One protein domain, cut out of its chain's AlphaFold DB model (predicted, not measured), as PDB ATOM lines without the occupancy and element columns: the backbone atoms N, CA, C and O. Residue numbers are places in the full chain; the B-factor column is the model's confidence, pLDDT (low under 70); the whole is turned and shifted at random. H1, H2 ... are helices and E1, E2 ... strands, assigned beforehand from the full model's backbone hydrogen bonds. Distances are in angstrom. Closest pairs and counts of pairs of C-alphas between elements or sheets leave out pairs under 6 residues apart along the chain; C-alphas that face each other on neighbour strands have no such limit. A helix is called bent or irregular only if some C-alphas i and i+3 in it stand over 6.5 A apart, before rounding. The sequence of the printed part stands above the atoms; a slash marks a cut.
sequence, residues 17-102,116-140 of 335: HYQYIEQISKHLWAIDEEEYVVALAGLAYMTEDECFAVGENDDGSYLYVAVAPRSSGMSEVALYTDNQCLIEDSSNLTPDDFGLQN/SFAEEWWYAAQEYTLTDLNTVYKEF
ATOM      1  N   HIS A  17      19.128   3.631  49.684       75.81
ATOM      2  CA  HIS A  17      18.742   4.969  49.242       75.81
ATOM      3  C   HIS A  17      18.771   5.089  47.711       75.81
ATOM      4  O   HIS A  17      17.840   5.646  47.136       75.81
ATOM      5  N   TYR A  18      19.768   4.481  47.057       82.62
ATOM      6  CA  TYR A  18      19.845   4.403  45.597       82.62
ATOM      7  C   TYR A  18      18.569   3.801  45.001       82.62
ATOM      8  O   TYR A  18      17.892   4.445  44.204       82.62
ATOM      9  N   GLN A  19      18.175   2.607  45.455       77.31
ATOM     10  CA  GLN A  19      16.977   1.924  44.961       77.31
ATOM     11  C   GLN A  19      15.703   2.731  45.233       77.31
ATOM     12  O   GLN A  19      14.790   2.757  44.408       77.31
ATOM     13  N   TYR A  20      15.626   3.415  46.375       76.44
ATOM     14  CA  TYR A  20      14.512   4.307  46.685       76.44
ATOM     15  C   TYR A  20      14.382   5.442  45.658       76.44
ATOM     16  O   TYR A  20      13.317   5.606  45.056       76.44
ATOM     17  N   ILE A  21      15.467   6.181  45.407       79.75
ATOM     18  CA  ILE A  21      15.494   7.280  44.433       79.75
ATOM     19  C   ILE A  21      15.234   6.757  43.016       79.75
ATOM     20  O   ILE A  21      14.419   7.330  42.288       79.75
ATOM     21  N   GLU A  22      15.843   5.630  42.645       80.56
ATOM     22  CA  GLU A  22      15.689   5.000  41.333       80.56
ATOM     23  C   GLU A  22      14.222   4.647  41.058       80.56
ATOM     24  O   GLU A  22      13.663   4.999  40.016       80.56
ATOM     25  N   GLN A  23      13.550   4.012  42.015       75.62
ATOM     26  CA  GLN A  23      12.146   3.642  41.871       75.62
ATOM     27  C   GLN A  23      11.227   4.858  41.817       75.62
ATOM     28  O   GLN A  23      10.280   4.856  41.029       75.62
ATOM     29  N   ILE A  24      11.494   5.899  42.604       74.69
ATOM     30  CA  ILE A  24      10.697   7.126  42.553       74.69
ATOM     31  C   ILE A  24      10.885   7.834  41.204       74.69
ATOM     32  O   ILE A  24       9.890   8.164  40.558       74.69
ATOM     33  N   SER A  25      12.126   7.960  40.720       76.44
ATOM     34  CA  SER A  25      12.434   8.598  39.427       76.44
ATOM     35  C   SER A  25      11.715   7.926  38.248       76.44
ATOM     36  O   SER A  25      11.176   8.598  37.377       76.44
ATOM     37  N   LYS A  26      11.621   6.587  38.245       73.81
ATOM     38  CA  LYS A  26      10.971   5.811  37.172       73.81
ATOM     39  C   LYS A  26       9.444   5.941  37.141       73.81
ATOM     40  O   LYS A  26       8.833   5.653  36.111       73.81
ATOM     41  N   HIS A  27       8.816   6.294  38.262       65.25
ATOM     42  CA  HIS A  27       7.356   6.239  38.423       65.25
ATOM     43  C   HIS A  27       6.701   7.609  38.618       65.25
ATOM     44  O   HIS A  27       5.473   7.692  38.618       65.25
ATOM     45  N   LEU A  28       7.491   8.678  38.711       62.47
ATOM     46  CA  LEU A  28       7.009  10.048  38.602       62.47
ATOM     47  C   LEU A  28       6.939  10.452  37.127       62.47
ATOM     48  O   LEU A  28       7.932  10.803  36.505       62.47
ATOM     49  N   TRP A  29       5.744  10.392  36.541       48.16
ATOM     50  CA  TRP A  29       5.518  10.735  35.128       48.16
ATOM     51  C   TRP A  29       5.428  12.245  34.843       48.16
ATOM     52  O   TRP A  29       5.103  12.631  33.722       48.16
ATOM     53  N   ALA A  30       5.693  13.096  35.836       49.38
ATOM     54  CA  ALA A  30       5.590  14.553  35.727       49.38
ATOM     55  C   ALA A  30       6.828  15.278  36.271       49.38
ATOM     56  O   ALA A  30       6.713  16.397  36.753       49.38
ATOM     57  N   ILE A  31       7.981  14.619  36.204       60.72
ATOM     58  CA  ILE A  31       9.272  15.247  36.458       60.72
ATOM     59  C   ILE A  31       9.603  16.129  35.246       60.72
ATOM     60  O   ILE A  31       9.497  15.671  34.099       60.72
ATOM     61  N   ASP A  32       9.927  17.399  35.476       73.88
ATOM     62  CA  ASP A  32      10.432  18.264  34.407       73.88
ATOM     63  C   ASP A  32      11.864  17.865  33.989       73.88
ATOM     64  O   ASP A  32      12.493  16.992  34.584       73.88
ATOM     65  N   GLU A  33      12.370  18.428  32.889       83.44
ATOM     66  CA  GLU A  33      13.685  18.032  32.355       83.44
ATOM     67  C   GLU A  33      14.812  18.212  33.390       83.44
ATOM     68  O   GLU A  33      15.721  17.386  33.441       83.44
ATOM     69  N   GLU A  34      14.723  19.237  34.244       86.06
ATOM     70  CA  GLU A  34      15.689  19.509  35.312       86.06
ATOM     71  C   GLU A  34      15.639  18.417  36.380       86.06
ATOM     72  O   GLU A  34      16.650  17.772  36.661       86.06
ATOM     73  N   GLU A  35      14.457  18.149  36.933       85.69
ATOM     74  CA  GLU A  35      14.256  17.142  37.973       85.69
ATOM     75  C   GLU A  35      14.703  15.741  37.504       85.69
ATOM     76  O   GLU A  35      15.252  14.964  38.292       85.69
ATOM     77  N   TYR A  36      14.525  15.417  36.215       84.50
ATOM     78  CA  TYR A  36      14.933  14.130  35.640       84.50
ATOM     79  C   TYR A  36      16.452  14.016  35.574       84.50
ATOM     80  O   TYR A  36      17.024  13.001  35.983       84.50
ATOM     81  N   VAL A  37      17.109  15.065  35.075       89.00
ATOM     82  CA  VAL A  37      18.569  15.116  34.974       89.00
ATOM     83  C   VAL A  37      19.195  15.070  36.366       89.00
ATOM     84  O   VAL A  37      20.118  14.288  36.574       89.00
ATOM     85  N   VAL A  38      18.654  15.817  37.334       91.19
ATOM     86  CA  VAL A  38      19.113  15.813  38.734       91.19
ATOM     87  C   VAL A  38      18.971  14.425  39.364       91.19
ATOM     88  O   VAL A  38      19.896  13.956  40.031       91.19
ATOM     89  N   ALA A  39      17.849  13.734  39.138       88.81
ATOM     90  CA  ALA A  39      17.640  12.380  39.647       88.81
ATOM     91  C   ALA A  39      18.680  11.392  39.098       88.81
ATOM     92  O   ALA A  39      19.303  10.658  39.865       88.81
ATOM     93  N   LEU A  40      18.896  11.388  37.779       89.56
ATOM     94  CA  LEU A  40      19.869  10.496  37.149       89.56
ATOM     95  C   LEU A  40      21.309  10.832  37.533       89.56
ATOM     96  O   LEU A  40      22.081   9.921  37.821       89.56
ATOM     97  N   ALA A  41      21.663  12.114  37.565       91.81
ATOM     98  CA  ALA A  41      22.988  12.573  37.957       91.81
ATOM     99  C   ALA A  41      23.302  12.194  39.409       91.81
ATOM    100  O   ALA A  41      24.359  11.631  39.688       91.81
ATOM    101  N   GLY A  42      22.358  12.413  40.328       91.31
ATOM    102  CA  GLY A  42      22.518  12.012  41.721       91.31
ATOM    103  C   GLY A  42      22.658  10.496  41.886       91.31
ATOM    104  O   GLY A  42      23.531  10.049  42.628       91.31
ATOM    105  N   LEU A  43      21.861   9.695  41.162       89.75
ATOM    106  CA  LEU A  43      22.008   8.230  41.120       89.75
ATOM    107  C   LEU A  43      23.389   7.817  40.591       89.75
ATOM    108  O   LEU A  43      24.037   6.940  41.160       89.75
ATOM    109  N   ALA A  44      23.862   8.470  39.530       91.00
ATOM    110  CA  ALA A  44      25.164   8.203  38.937       91.00
ATOM    111  C   ALA A  44      26.319   8.525  39.901       91.00
ATOM    112  O   ALA A  44      27.306   7.793  39.922       91.00
ATOM    113  N   TYR A  45      26.174   9.574  40.712       91.81
ATOM    114  CA  TYR A  45      27.167   9.990  41.700       91.81
ATOM    115  C   TYR A  45      27.201   9.086  42.941       91.81
ATOM    116  O   TYR A  45      28.277   8.712  43.403       91.81
ATOM    117  N   MET A  46      26.037   8.697  43.477       88.38
ATOM    118  CA  MET A  46      25.974   7.809  44.648       88.38
ATOM    119  C   MET A  46      26.304   6.345  44.315       88.38
ATOM    120  O   MET A  46      26.764   5.617  45.191       88.38
ATOM    121  N   THR A  47      26.129   5.950  43.048       83.62
ATOM    122  CA  THR A  47      26.313   4.590  42.514       83.62
ATOM    123  C   THR A  47      25.336   3.554  43.087       83.62
ATOM    124  O   THR A  47      24.655   3.794  44.082       83.62
ATOM    125  N   GLU A  48      25.258   2.386  42.440       82.31
ATOM    126  CA  GLU A  48      24.476   1.248  42.943       82.31
ATOM    127  C   GLU A  48      25.181   0.480  44.078       82.31
ATOM    128  O   GLU A  48      24.548  -0.330  44.752       82.31
ATOM    129  N   ASP A  49      26.474   0.731  44.309       81.56
ATOM    130  CA  ASP A  49      27.257   0.044  45.334       81.56
ATOM    131  C   ASP A  49      27.025   0.676  46.720       81.56
ATOM    132  O   ASP A  49      27.267   1.863  46.932       81.56
ATOM    133  N   GLU A  50      26.620  -0.128  47.712       74.88
ATOM    134  CA  GLU A  50      26.346   0.370  49.074       74.88
ATOM    135  C   GLU A  50      27.582   0.940  49.793       74.88
ATOM    136  O   GLU A  50      27.433   1.749  50.708       74.88
ATOM    137  N   CYS A  51      28.783   0.455  49.465       84.88
ATOM    138  CA  CYS A  51      30.041   0.877  50.077       84.88
ATOM    139  C   CYS A  51      31.221   0.438  49.205       84.88
ATOM    140  O   CYS A  51      31.499  -0.760  49.087       84.88
ATOM    141  N   PHE A  52      31.948   1.386  48.617       90.31
ATOM    142  CA  PHE A  52      33.072   1.086  47.725       90.31
ATOM    143  C   PHE A  52      34.300   1.937  48.043       90.31
ATOM    144  O   PHE A  52      34.193   3.042  48.561       90.31
ATOM    145  N   ALA A  53      35.491   1.396  47.777       93.25
ATOM    146  CA  ALA A  53      36.746   2.097  48.036       93.25
ATOM    147  C   ALA A  53      36.996   3.165  46.962       93.25
ATOM    148  O   ALA A  53      36.933   2.858  45.772       93.25
ATOM    149  N   VAL A  54      37.342   4.383  47.381       94.25
ATOM    150  CA  VAL A  54      37.593   5.520  46.473       94.25
ATOM    151  C   VAL A  54      39.046   5.970  46.441       94.25
ATOM    152  O   VAL A  54      39.494   6.563  45.464       94.25
ATOM    153  N   GLY A  55      39.813   5.660  47.482       93.25
ATOM    154  CA  GLY A  55      41.201   6.080  47.569       93.25
ATOM    155  C   GLY A  55      41.812   5.789  48.926       93.25
ATOM    156  O   GLY A  55      41.347   4.916  49.658       93.25
ATOM    157  N   GLU A  56      42.868   6.523  49.249       93.31
ATOM    158  CA  GLU A  56      43.566   6.450  50.528       93.31
ATOM    159  C   GLU A  56      43.615   7.846  51.157       93.31
ATOM    160  O   GLU A  56      43.686   8.850  50.446       93.31
ATOM    161  N   ASN A  57      43.571   7.910  52.486       87.88
ATOM    162  CA  ASN A  57      43.830   9.138  53.231       87.88
ATOM    163  C   ASN A  57      45.343   9.431  53.318       87.88
ATOM    164  O   ASN A  57      46.174   8.635  52.879       87.88
ATOM    165  N   ASP A  58      45.713  10.552  53.946       86.56
ATOM    166  CA  ASP A  58      47.119  10.961  54.124       86.56
ATOM    167  C   ASP A  58      47.992   9.912  54.846       86.56
ATOM    168  O   ASP A  58      49.210   9.867  54.649       86.56
ATOM    169  N   ASP A  59      47.380   9.048  55.661       86.75
ATOM    170  CA  ASP A  59      48.049   7.979  56.407       86.75
ATOM    171  C   ASP A  59      48.161   6.661  55.610       86.75
ATOM    172  O   ASP A  59      48.681   5.665  56.123       86.75
ATOM    173  N   GLY A  60      47.682   6.626  54.360       87.00
ATOM    174  CA  GLY A  60      47.659   5.434  53.502       87.00
ATOM    175  C   GLY A  60      46.578   4.416  53.879       87.00
ATOM    176  O   GLY A  60      46.658   3.250  53.496       87.00
ATOM    177  N   SER A  61      45.589   4.818  54.682       90.12
ATOM    178  CA  SER A  61      44.425   3.987  55.003       90.12
ATOM    179  C   SER A  61      43.359   4.154  53.929       90.12
ATOM    180  O   SER A  61      43.098   5.274  53.498       90.12
ATOM    181  N   TYR A  62      42.725   3.055  53.522       94.25
ATOM    182  CA  TYR A  62      41.650   3.104  52.532       94.25
ATOM    183  C   TYR A  62      40.467   3.941  53.019       94.25
ATOM    184  O   TYR A  62      40.031   3.814  54.163       94.25
ATOM    185  N   LEU A  63      39.941   4.749  52.105       95.69
ATOM    186  CA  LEU A  63      38.694   5.476  52.251       95.69
ATOM    187  C   LEU A  63      37.624   4.825  51.383       95.69
ATOM    188  O   LEU A  63      37.871   4.430  50.238       95.69
ATOM    189  N   TYR A  64      36.433   4.739  51.951       93.19
ATOM    190  CA  TYR A  64      35.242   4.181  51.335       93.19
ATOM    191  C   TYR A  64      34.175   5.258  51.205       93.19
ATOM    192  O   TYR A  64      34.173   6.214  51.975       93.19
ATOM    193  N   VAL A  65      33.272   5.108  50.248       92.44
ATOM    194  CA  VAL A  65      32.165   6.032  50.009       92.44
ATOM    195  C   VAL A  65      30.840   5.293  50.070       92.44
ATOM    196  O   VAL A  65      30.723   4.181  49.557       92.44
ATOM    197  N   ALA A  66      29.861   5.929  50.711       88.69
ATOM    198  CA  ALA A  66      28.466   5.505  50.745       88.69
ATOM    199  C   ALA A  66      27.539   6.697  51.024       88.69
ATOM    200  O   ALA A  66      27.978   7.762  51.467       88.69
ATOM    201  N   VAL A  67      26.235   6.500  50.817       87.69
ATOM    202  CA  VAL A  67      25.216   7.480  51.208       87.69
ATOM    203  C   VAL A  67      25.061   7.505  52.733       87.69
ATOM    204  O   VAL A  67      24.677   6.514  53.360       87.69
ATOM    205  N   ALA A  68      25.300   8.674  53.318       83.25
ATOM    206  CA  ALA A  68      25.075   8.999  54.712       83.25
ATOM    207  C   ALA A  68      23.771   9.790  54.877       83.25
ATOM    208  O   ALA A  68      23.611  10.878  54.317       83.25
ATOM    209  N   PRO A  69      22.830   9.316  55.700       77.62
ATOM    210  CA  PRO A  69      21.669  10.116  56.022       77.62
ATOM    211  C   PRO A  69      22.051  11.267  56.965       77.62
ATOM    212  O   PRO A  69      22.890  11.135  57.862       77.62
ATOM    213  N   ARG A  70      21.386  12.403  56.787       80.44
ATOM    214  CA  ARG A  70      21.563  13.637  57.554       80.44
ATOM    215  C   ARG A  70      20.259  14.048  58.229       80.44
ATOM    216  O   ARG A  70      19.192  13.456  58.063       80.44
ATOM    217  N   SER A  71      20.354  15.055  59.093       70.88
ATOM    218  CA  SER A  71      19.194  15.552  59.832       70.88
ATOM    219  C   SER A  71      18.084  16.030  58.893       70.88
ATOM    220  O   SER A  71      18.362  16.568  57.825       70.88
ATOM    221  N   SER A  72      16.833  15.911  59.344       68.19
ATOM    222  CA  SER A  72      15.641  16.359  58.605       68.19
ATOM    223  C   SER A  72      15.341  15.577  57.320       68.19
ATOM    224  O   SER A  72      14.627  16.092  56.472       68.19
ATOM    225  N   GLY A  73      15.844  14.344  57.188       69.06
ATOM    226  CA  GLY A  73      15.557  13.481  56.033       69.06
ATOM    227  C   GLY A  73      16.421  13.760  54.802       69.06
ATOM    228  O   GLY A  73      16.229  13.114  53.779       69.06
ATOM    229  N   MET A  74      17.378  14.685  54.916       81.81
ATOM    230  CA  MET A  74      18.385  14.936  53.887       81.81
ATOM    231  C   MET A  74      19.384  13.782  53.850       81.81
ATOM    232  O   MET A  74      19.571  13.089  54.851       81.81
ATOM    233  N   SER A  75      20.053  13.597  52.722       87.19
ATOM    234  CA  SER A  75      21.146  12.632  52.579       87.19
ATOM    235  C   SER A  75      22.339  13.296  51.915       87.19
ATOM    236  O   SER A  75      22.174  14.268  51.192       87.19
ATOM    237  N   GLU A  76      23.528  12.780  52.160       91.06
ATOM    238  CA  GLU A  76      24.743  13.171  51.452       91.06
ATOM    239  C   GLU A  76      25.560  11.917  51.156       91.06
ATOM    240  O   GLU A  76      25.314  10.853  51.717       91.06
ATOM    241  N   VAL A  77      26.538  12.021  50.278       92.44
ATOM    242  CA  VAL A  77      27.578  11.017  50.108       92.44
ATOM    243  C   VAL A  77      28.710  11.368  51.070       92.44
ATOM    244  O   VAL A  77      29.172  12.507  51.105       92.44
ATOM    245  N   ALA A  78      29.148  10.402  51.873       91.94
ATOM    246  CA  ALA A  78      30.190  10.605  52.875       91.94
ATOM    247  C   ALA A  78      31.354   9.633  52.687       91.94
ATOM    248  O   ALA A  78      31.218   8.572  52.073       91.94
ATOM    249  N   LEU A  79      32.498  10.011  53.258       93.62
ATOM    250  CA  LEU A  79      33.676   9.161  53.356       93.62
ATOM    251  C   LEU A  79      33.634   8.328  54.635       93.62
ATOM    252  O   LEU A  79      33.172   8.784  55.679       93.62
ATOM    253  N   TYR A  80      34.185   7.127  54.559       89.94
ATOM    254  CA  TYR A  80      34.255   6.160  55.640       89.94
ATOM    255  C   TYR A  80      35.640   5.522  55.712       89.94
ATOM    256  O   TYR A  80      36.320   5.344  54.705       89.94
ATOM    257  N   THR A  81      36.046   5.138  56.918       91.31
ATOM    258  CA  THR A  81      37.369   4.537  57.190       91.31
ATOM    259  C   THR A  81      37.350   3.008  57.234       91.31
ATOM    260  O   THR A  81      38.387   2.369  57.413       91.31
ATOM    261  N   ASP A  82      36.173   2.404  57.077       82.56
ATOM    262  CA  ASP A  82      35.969   0.962  57.090       82.56
ATOM    263  C   ASP A  82      35.189   0.492  55.858       82.56
ATOM    264  O   ASP A  82      34.338   1.196  55.320       82.56
ATOM    265  N   ASN A  83      35.447  -0.751  55.450       81.62
ATOM    266  CA  ASN A  83      34.848  -1.364  54.264       81.62
ATOM    267  C   ASN A  83      33.367  -1.745  54.420       81.62
ATOM    268  O   ASN A  83      32.819  -2.412  53.544       81.62
ATOM    269  N   GLN A  84      32.749  -1.399  55.547       75.62
ATOM    270  CA  GLN A  84      31.319  -1.546  55.782       75.62
ATOM    271  C   GLN A  84      30.615  -0.184  55.876       75.62
ATOM    272  O   GLN A  84      29.413  -0.156  56.143       75.62
ATOM    273  N   CYS A  85      31.341   0.923  55.671       78.56
ATOM    274  CA  CYS A  85      30.838   2.291  55.711       78.56
ATOM    275  C   CYS A  85      30.064   2.612  57.002       78.56
ATOM    276  O   CYS A  85      28.916   3.060  56.992       78.56
ATOM    277  N   LEU A  86      30.691   2.332  58.147       75.00
ATOM    278  CA  LEU A  86      30.097   2.483  59.480       75.00
ATOM    279  C   LEU A  86      30.701   3.630  60.282       75.00
ATOM    280  O   LEU A  86      30.042   4.180  61.165       75.00
ATOM    281  N   ILE A  87      31.961   3.945  60.012       80.38
ATOM    282  CA  ILE A  87      32.761   4.941  60.704       80.38
ATOM    283  C   ILE A  87      33.089   6.025  59.690       80.38
ATOM    284  O   ILE A  87      34.022   5.875  58.898       80.38
ATOM    285  N   GLU A  88      32.292   7.094  59.721       87.06
ATOM    286  CA  GLU A  88      32.530   8.279  58.899       87.06
ATOM    287  C   GLU A  88      33.946   8.807  59.148       87.06
ATOM    288  O   GLU A  88      34.422   8.873  60.289       87.06
ATOM    289  N   ASP A  89      34.625   9.142  58.061       89.88
ATOM    290  CA  ASP A  89      35.933   9.759  58.106       89.88
ATOM    291  C   ASP A  89      35.832  11.171  58.697       89.88
ATOM    292  O   ASP A  89      34.872  11.908  58.478       89.88
ATOM    293  N   SER A  90      36.829  11.533  59.500       87.19
ATOM    294  CA  SER A  90      36.886  12.830  60.181       87.19
ATOM    295  C   SER A  90      37.960  13.751  59.610       87.19
ATOM    296  O   SER A  90      38.342  14.723  60.271       87.19
ATOM    297  N   SER A  91      38.535  13.411  58.455       87.62
ATOM    298  CA  SER A  91      39.458  14.298  57.759       87.62
ATOM    299  C   SER A  91      38.691  15.458  57.108       87.62
ATOM    300  O   SER A  91      37.469  15.547  57.184       87.62
ATOM    301  N   ASN A  92      39.420  16.392  56.496       88.38
ATOM    302  CA  ASN A  92      38.807  17.488  55.737       88.38
ATOM    303  C   ASN A  92      38.576  17.120  54.261       88.38
ATOM    304  O   ASN A  92      38.354  18.024  53.459       88.38
ATOM    305  N   LEU A  93      38.708  15.840  53.906       92.56
ATOM    306  CA  LEU A  93      38.435  15.356  52.561       92.56
ATOM    307  C   LEU A  93      36.927  15.205  52.361       92.56
ATOM    308  O   LEU A  93      36.188  14.905  53.301       92.56
ATOM    309  N   THR A  94      36.479  15.377  51.127       93.81
ATOM    310  CA  THR A  94      35.116  15.056  50.698       93.81
ATOM    311  C   THR A  94      35.156  14.057  49.544       93.81
ATOM    312  O   THR A  94      36.190  13.893  48.893       93.81
ATOM    313  N   PRO A  95      34.045  13.359  49.253       93.31
ATOM    314  CA  PRO A  95      33.975  12.482  48.084       93.31
ATOM    315  C   PRO A  95      34.319  13.189  46.758       93.31
ATOM    316  O   PRO A  95      34.885  12.563  45.862       93.31
ATOM    317  N   ASP A  96      34.073  14.500  46.653       92.62
ATOM    318  CA  ASP A  96      34.419  15.300  45.468       92.62
ATOM    319  C   ASP A  96      35.932  15.349  45.189       92.62
ATOM    320  O   ASP A  96      36.338  15.474  44.031       92.62
ATOM    321  N   ASP A  97      36.781  15.183  46.211       93.44
ATOM    322  CA  ASP A  97      38.243  15.162  46.057       93.44
ATOM    323  C   ASP A  97      38.743  13.951  45.245       93.44
ATOM    324  O   ASP A  97      39.887  13.934  44.781       93.44
ATOM    325  N   PHE A  98      37.889  12.941  45.042       92.75
ATOM    326  CA  PHE A  98      38.219  11.694  44.346       92.75
ATOM    327  C   PHE A  98      37.729  11.652  42.894       92.75
ATOM    328  O   PHE A  98      37.945  10.652  42.210       92.75
ATOM    329  N   GLY A  99      37.112  12.729  42.395       89.62
ATOM    330  CA  GLY A  99      36.694  12.826  40.995       89.62
ATOM    331  C   GLY A  99      35.629  11.796  40.611       89.62
ATOM    332  O   GLY A  99      35.725  11.188  39.550       89.62
ATOM    333  N   LEU A 100      34.629  11.603  41.476       87.94
ATOM    334  CA  LEU A 100      33.521  10.658  41.262       87.94
ATOM    335  C   LEU A 100      32.574  11.065  40.123       87.94
ATOM    336  O   LEU A 100      31.740  10.263  39.707       87.94
ATOM    337  N   GLN A 101      32.705  12.294  39.619       90.38
ATOM    338  CA  GLN A 101      31.868  12.795  38.541       90.38
ATOM    339  C   GLN A 101      32.055  11.996  37.248       90.38
ATOM    340  O   GLN A 101      33.171  11.607  36.890       90.38
ATOM    341  N   ASN A 102      30.966  11.797  36.513       89.75
ATOM    342  CA  ASN A 102      30.981  11.135  35.212       89.75
ATOM    343  C   ASN A 102      30.281  11.958  34.122       89.75
ATOM    344  O   ASN A 102      29.572  12.925  34.402       89.75
ATOM    345  N   SER A 116      23.460  18.286  25.521       80.50
ATOM    346  CA  SER A 116      24.065  19.534  26.007       80.50
ATOM    347  C   SER A 116      23.135  20.359  26.893       80.50
ATOM    348  O   SER A 116      23.613  21.098  27.750       80.50
ATOM    349  N   PHE A 117      21.813  20.220  26.734       84.88
ATOM    350  CA  PHE A 117      20.850  20.881  27.619       84.88
ATOM    351  C   PHE A 117      20.961  20.386  29.072       84.88
ATOM    352  O   PHE A 117      20.641  21.134  29.990       84.88
ATOM    353  N   ALA A 118      21.426  19.150  29.274       87.62
ATOM    354  CA  ALA A 118      21.520  18.506  30.573       87.62
ATOM    355  C   ALA A 118      22.873  18.719  31.261       87.62
ATOM    356  O   ALA A 118      22.968  18.466  32.456       87.62
ATOM    357  N   GLU A 119      23.913  19.189  30.557       88.88
ATOM    358  CA  GLU A 119      25.269  19.319  31.119       88.88
ATOM    359  C   GLU A 119      25.295  20.148  32.410       88.88
ATOM    360  O   GLU A 119      25.906  19.735  33.392       88.88
ATOM    361  N   GLU A 120      24.617  21.301  32.428       91.44
ATOM    362  CA  GLU A 120      24.618  22.194  33.592       91.44
ATOM    363  C   GLU A 120      24.036  21.506  34.833       91.44
ATOM    364  O   GLU A 120      24.692  21.462  35.874       91.44
ATOM    365  N   TRP A 121      22.844  20.919  34.711       92.62
ATOM    366  CA  TRP A 121      22.170  20.231  35.812       92.62
ATOM    367  C   TRP A 121      22.866  18.929  36.203       92.62
ATOM    368  O   TRP A 121      22.939  18.596  37.383       92.62
ATOM    369  N   TRP A 122      23.416  18.208  35.227       93.44
ATOM    370  CA  TRP A 122      24.101  16.946  35.455       93.44
ATOM    371  C   TRP A 122      25.324  17.142  36.343       93.44
ATOM    372  O   TRP A 122      25.427  16.505  37.385       93.44
ATOM    373  N   TYR A 123      26.229  18.052  35.987       93.19
ATOM    374  CA  TYR A 123      27.427  18.280  36.796       93.19
ATOM    375  C   TYR A 123      27.126  19.001  38.114       93.19
ATOM    376  O   TYR A 123      27.841  18.774  39.089       93.19
ATOM    377  N   ALA A 124      26.088  19.843  38.168       92.75
ATOM    378  CA  ALA A 124      25.671  20.505  39.403       92.75
ATOM    379  C   ALA A 124      25.148  19.511  40.452       92.75
ATOM    380  O   ALA A 124      25.517  19.610  41.619       92.75
ATOM    381  N   ALA A 125      24.370  18.511  40.028       92.69
ATOM    382  CA  ALA A 125      23.793  17.511  40.921       92.69
ATOM    383  C   ALA A 125      24.789  16.428  41.382       92.69
ATOM    384  O   ALA A 125      24.502  15.699  42.335       92.69
ATOM    385  N   GLN A 126      25.951  16.306  40.728       94.31
ATOM    386  CA  GLN A 126      27.016  15.370  41.108       94.31
ATOM    387  C   GLN A 126      27.979  15.982  42.121       94.31
ATOM    388  O   GLN A 126      29.149  16.252  41.829       94.31
ATOM    389  N   GLU A 127      27.464  16.202  43.320       93.75
ATOM    390  CA  GLU A 127      28.216  16.767  44.429       93.75
ATOM    391  C   GLU A 127      27.847  16.077  45.743       93.75
ATOM    392  O   GLU A 127      26.736  15.559  45.912       93.75
ATOM    393  N   TYR A 128      28.798  16.036  46.676       93.50
ATOM    394  CA  TYR A 128      28.681  15.172  47.851       93.50
ATOM    395  C   TYR A 128      27.492  15.488  48.758       93.50
ATOM    396  O   TYR A 128      26.963  14.574  49.374       93.50
ATOM    397  N   THR A 129      27.026  16.733  48.848       93.12
ATOM    398  CA  THR A 129      25.896  17.105  49.716       93.12
ATOM    399  C   THR A 129      24.537  16.687  49.163       93.12
ATOM    400  O   THR A 129      23.542  16.767  49.889       93.12
ATOM    401  N   LEU A 130      24.481  16.235  47.905       92.50
ATOM    402  CA  LEU A 130      23.256  15.900  47.181       92.50
ATOM    403  C   LEU A 130      22.178  16.999  47.298       92.50
ATOM    404  O   LEU A 130      20.995  16.700  47.393       92.50
ATOM    405  N   THR A 131      22.551  18.273  47.363       93.94
ATOM    406  CA  THR A 131      21.697  19.452  47.536       93.94
ATOM    407  C   THR A 131      20.589  19.518  46.494       93.94
ATOM    408  O   THR A 131      19.424  19.677  46.874       93.94
ATOM    409  N   ASP A 132      20.912  19.372  45.209       91.25
ATOM    410  CA  ASP A 132      19.911  19.450  44.138       91.25
ATOM    411  C   ASP A 132      18.952  18.260  44.217       91.25
ATOM    412  O   ASP A 132      17.733  18.438  44.242       91.25
ATOM    413  N   LEU A 133      19.486  17.049  44.412       89.62
ATOM    414  CA  LEU A 133      18.681  15.844  44.611       89.62
ATOM    415  C   LEU A 133      17.787  15.958  45.853       89.62
ATOM    416  O   LEU A 133      16.590  15.697  45.789       89.62
ATOM    417  N   ASN A 134      18.320  16.412  46.983       88.75
ATOM    418  CA  ASN A 134      17.551  16.644  48.202       88.75
ATOM    419  C   ASN A 134      16.451  17.692  47.993       88.75
ATOM    420  O   ASN A 134      15.410  17.612  48.643       88.75
ATOM    421  N   THR A 135      16.678  18.678  47.124       88.88
ATOM    422  CA  THR A 135      15.701  19.722  46.800       88.88
ATOM    423  C   THR A 135      14.561  19.157  45.963       88.88
ATOM    424  O   THR A 135      13.407  19.305  46.368       88.88
ATOM    425  N   VAL A 136      14.876  18.446  44.876       85.81
ATOM    426  CA  VAL A 136      13.893  17.778  44.003       85.81
ATOM    427  C   VAL A 136      13.075  16.753  44.788       85.81
ATOM    428  O   VAL A 136      11.850  16.711  44.706       85.81
ATOM    429  N   TYR A 137      13.730  15.960  45.635       80.25
ATOM    430  CA  TYR A 137      13.070  14.875  46.360       80.25
ATOM    431  C   TYR A 137      12.445  15.291  47.694       80.25
ATOM    432  O   TYR A 137      11.889  14.452  48.411       80.25
ATOM    433  N   LYS A 138      12.496  16.578  48.046       80.12
ATOM    434  CA  LYS A 138      12.041  17.082  49.347       80.12
ATOM    435  C   LYS A 138      10.576  16.769  49.632       80.12
ATOM    436  O   LYS A 138      10.228  16.452  50.765       80.12
ATOM    437  N   GLU A 139       9.715  16.852  48.625       73.69
ATOM    438  CA  GLU A 139       8.277  16.604  48.791       73.69
ATOM    439  C   GLU A 139       7.964  15.127  49.080       73.69
ATOM    440  O   GLU A 139       6.957  14.814  49.715       73.69
ATOM    441  N   PHE A 140       8.880  14.221  48.724       70.81
ATOM    442  CA  PHE A 140       8.800  12.795  49.041       70.81
ATOM    443  C   PHE A 140       9.353  12.461  50.434       70.81
ATOM    444  O   PHE A 140       9.233  11.323  50.886       70.81
TER     445      PHE A 140
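AT A GLANCE: This is residues 17 to 102 and 116 to 140 of the 335 residues of the protein "Hypothetical protein" of Amphiprora paludosa (UniProt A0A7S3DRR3). A small antiparallel sheet, E1 E2 E3, makes one end of an elongated domain, and four helices, H1, H2, H4 and H5, gathered round H2, make the other. The short H3 packs on the sheet. The printed part has 111 residues, with five named helices and three named strands in the order H1 H2 E1 E2 E3 H3 H4 H5; the class is mixed. It is compact, with a radius of gyration of the C-alphas of 14.3 A and spans of 47 by 29 by 21 A.

IN THESE COORDINATES: E2, residues 62 to 69, is 21.5 A long and bends by 53 degrees at residue 66; E1, residues 52 to 56, is 12.1 A and E3, residues 75 to 80, 14.9 A. H2, residues 33 to 46, is 20.2 A; H1, residues 17 to 27, is 15.8 A, from C-alpha 17 at (18.742, 4.969, 49.242). H3 is residues 95 to 98, 5.7 A. H4, residues 116 to 125, 15.1 A, and H5, residues 131 to 140, 14.6 A, ending at C-alpha 140 (8.800, 12.795, 49.041), are irregular: C-alphas 117 and 120 are 7.2 A apart, 136 and 139 7.5 A.

HOW THE PARTS SIT: The strands form a meander, each the antiparallel neighbour of the one before; N 54 and O 63 are 2.9 A apart, N 68 and O 76 2.7 A, within hydrogen-bond range. H3 is on the sheet at a height of 6.7 A, over none of the strands, but only just: 2 of its C-alphas fall on E1. H1, H2 and H5 only graze the sheet; H4 is not on it. H2, the hub, forms a helical hairpin with H1, closest C-alphas Tyr 18 and Leu 43, 6.3 A, at a shallow tilt of 26 degrees, opposite ways. H2 touches H4 at a steep tilt of 50 degrees, closest C-alphas Ala 41 and Trp 122, 5.2 A. H2 touches H5, closest C-alphas Val 38 and Leu 133, 5.9 A, only just about perpendicular at 70.4 degrees. H4 and H5 touch only at the corner, closest C-alphas Ala 125 and Asp 132, 5.4 A. Every O i to N i+4 pair is within hydrogen-bond range in H1 and H2, 4 of 6 in H4 and in H5; H3 is too short for one.

THE WHOLE: The C-alphas of Ala 30 and Asp 59, the two farthest apart, are 47.7 A apart. Residues 103 to 115 are not printed, and C-alphas 102 and 116 are 14.3 A apart across the cut. The link from E3 to H3, residues 81 to 94, is long. Residues 27 to 31 and 72 to 73 have pLDDT under 70.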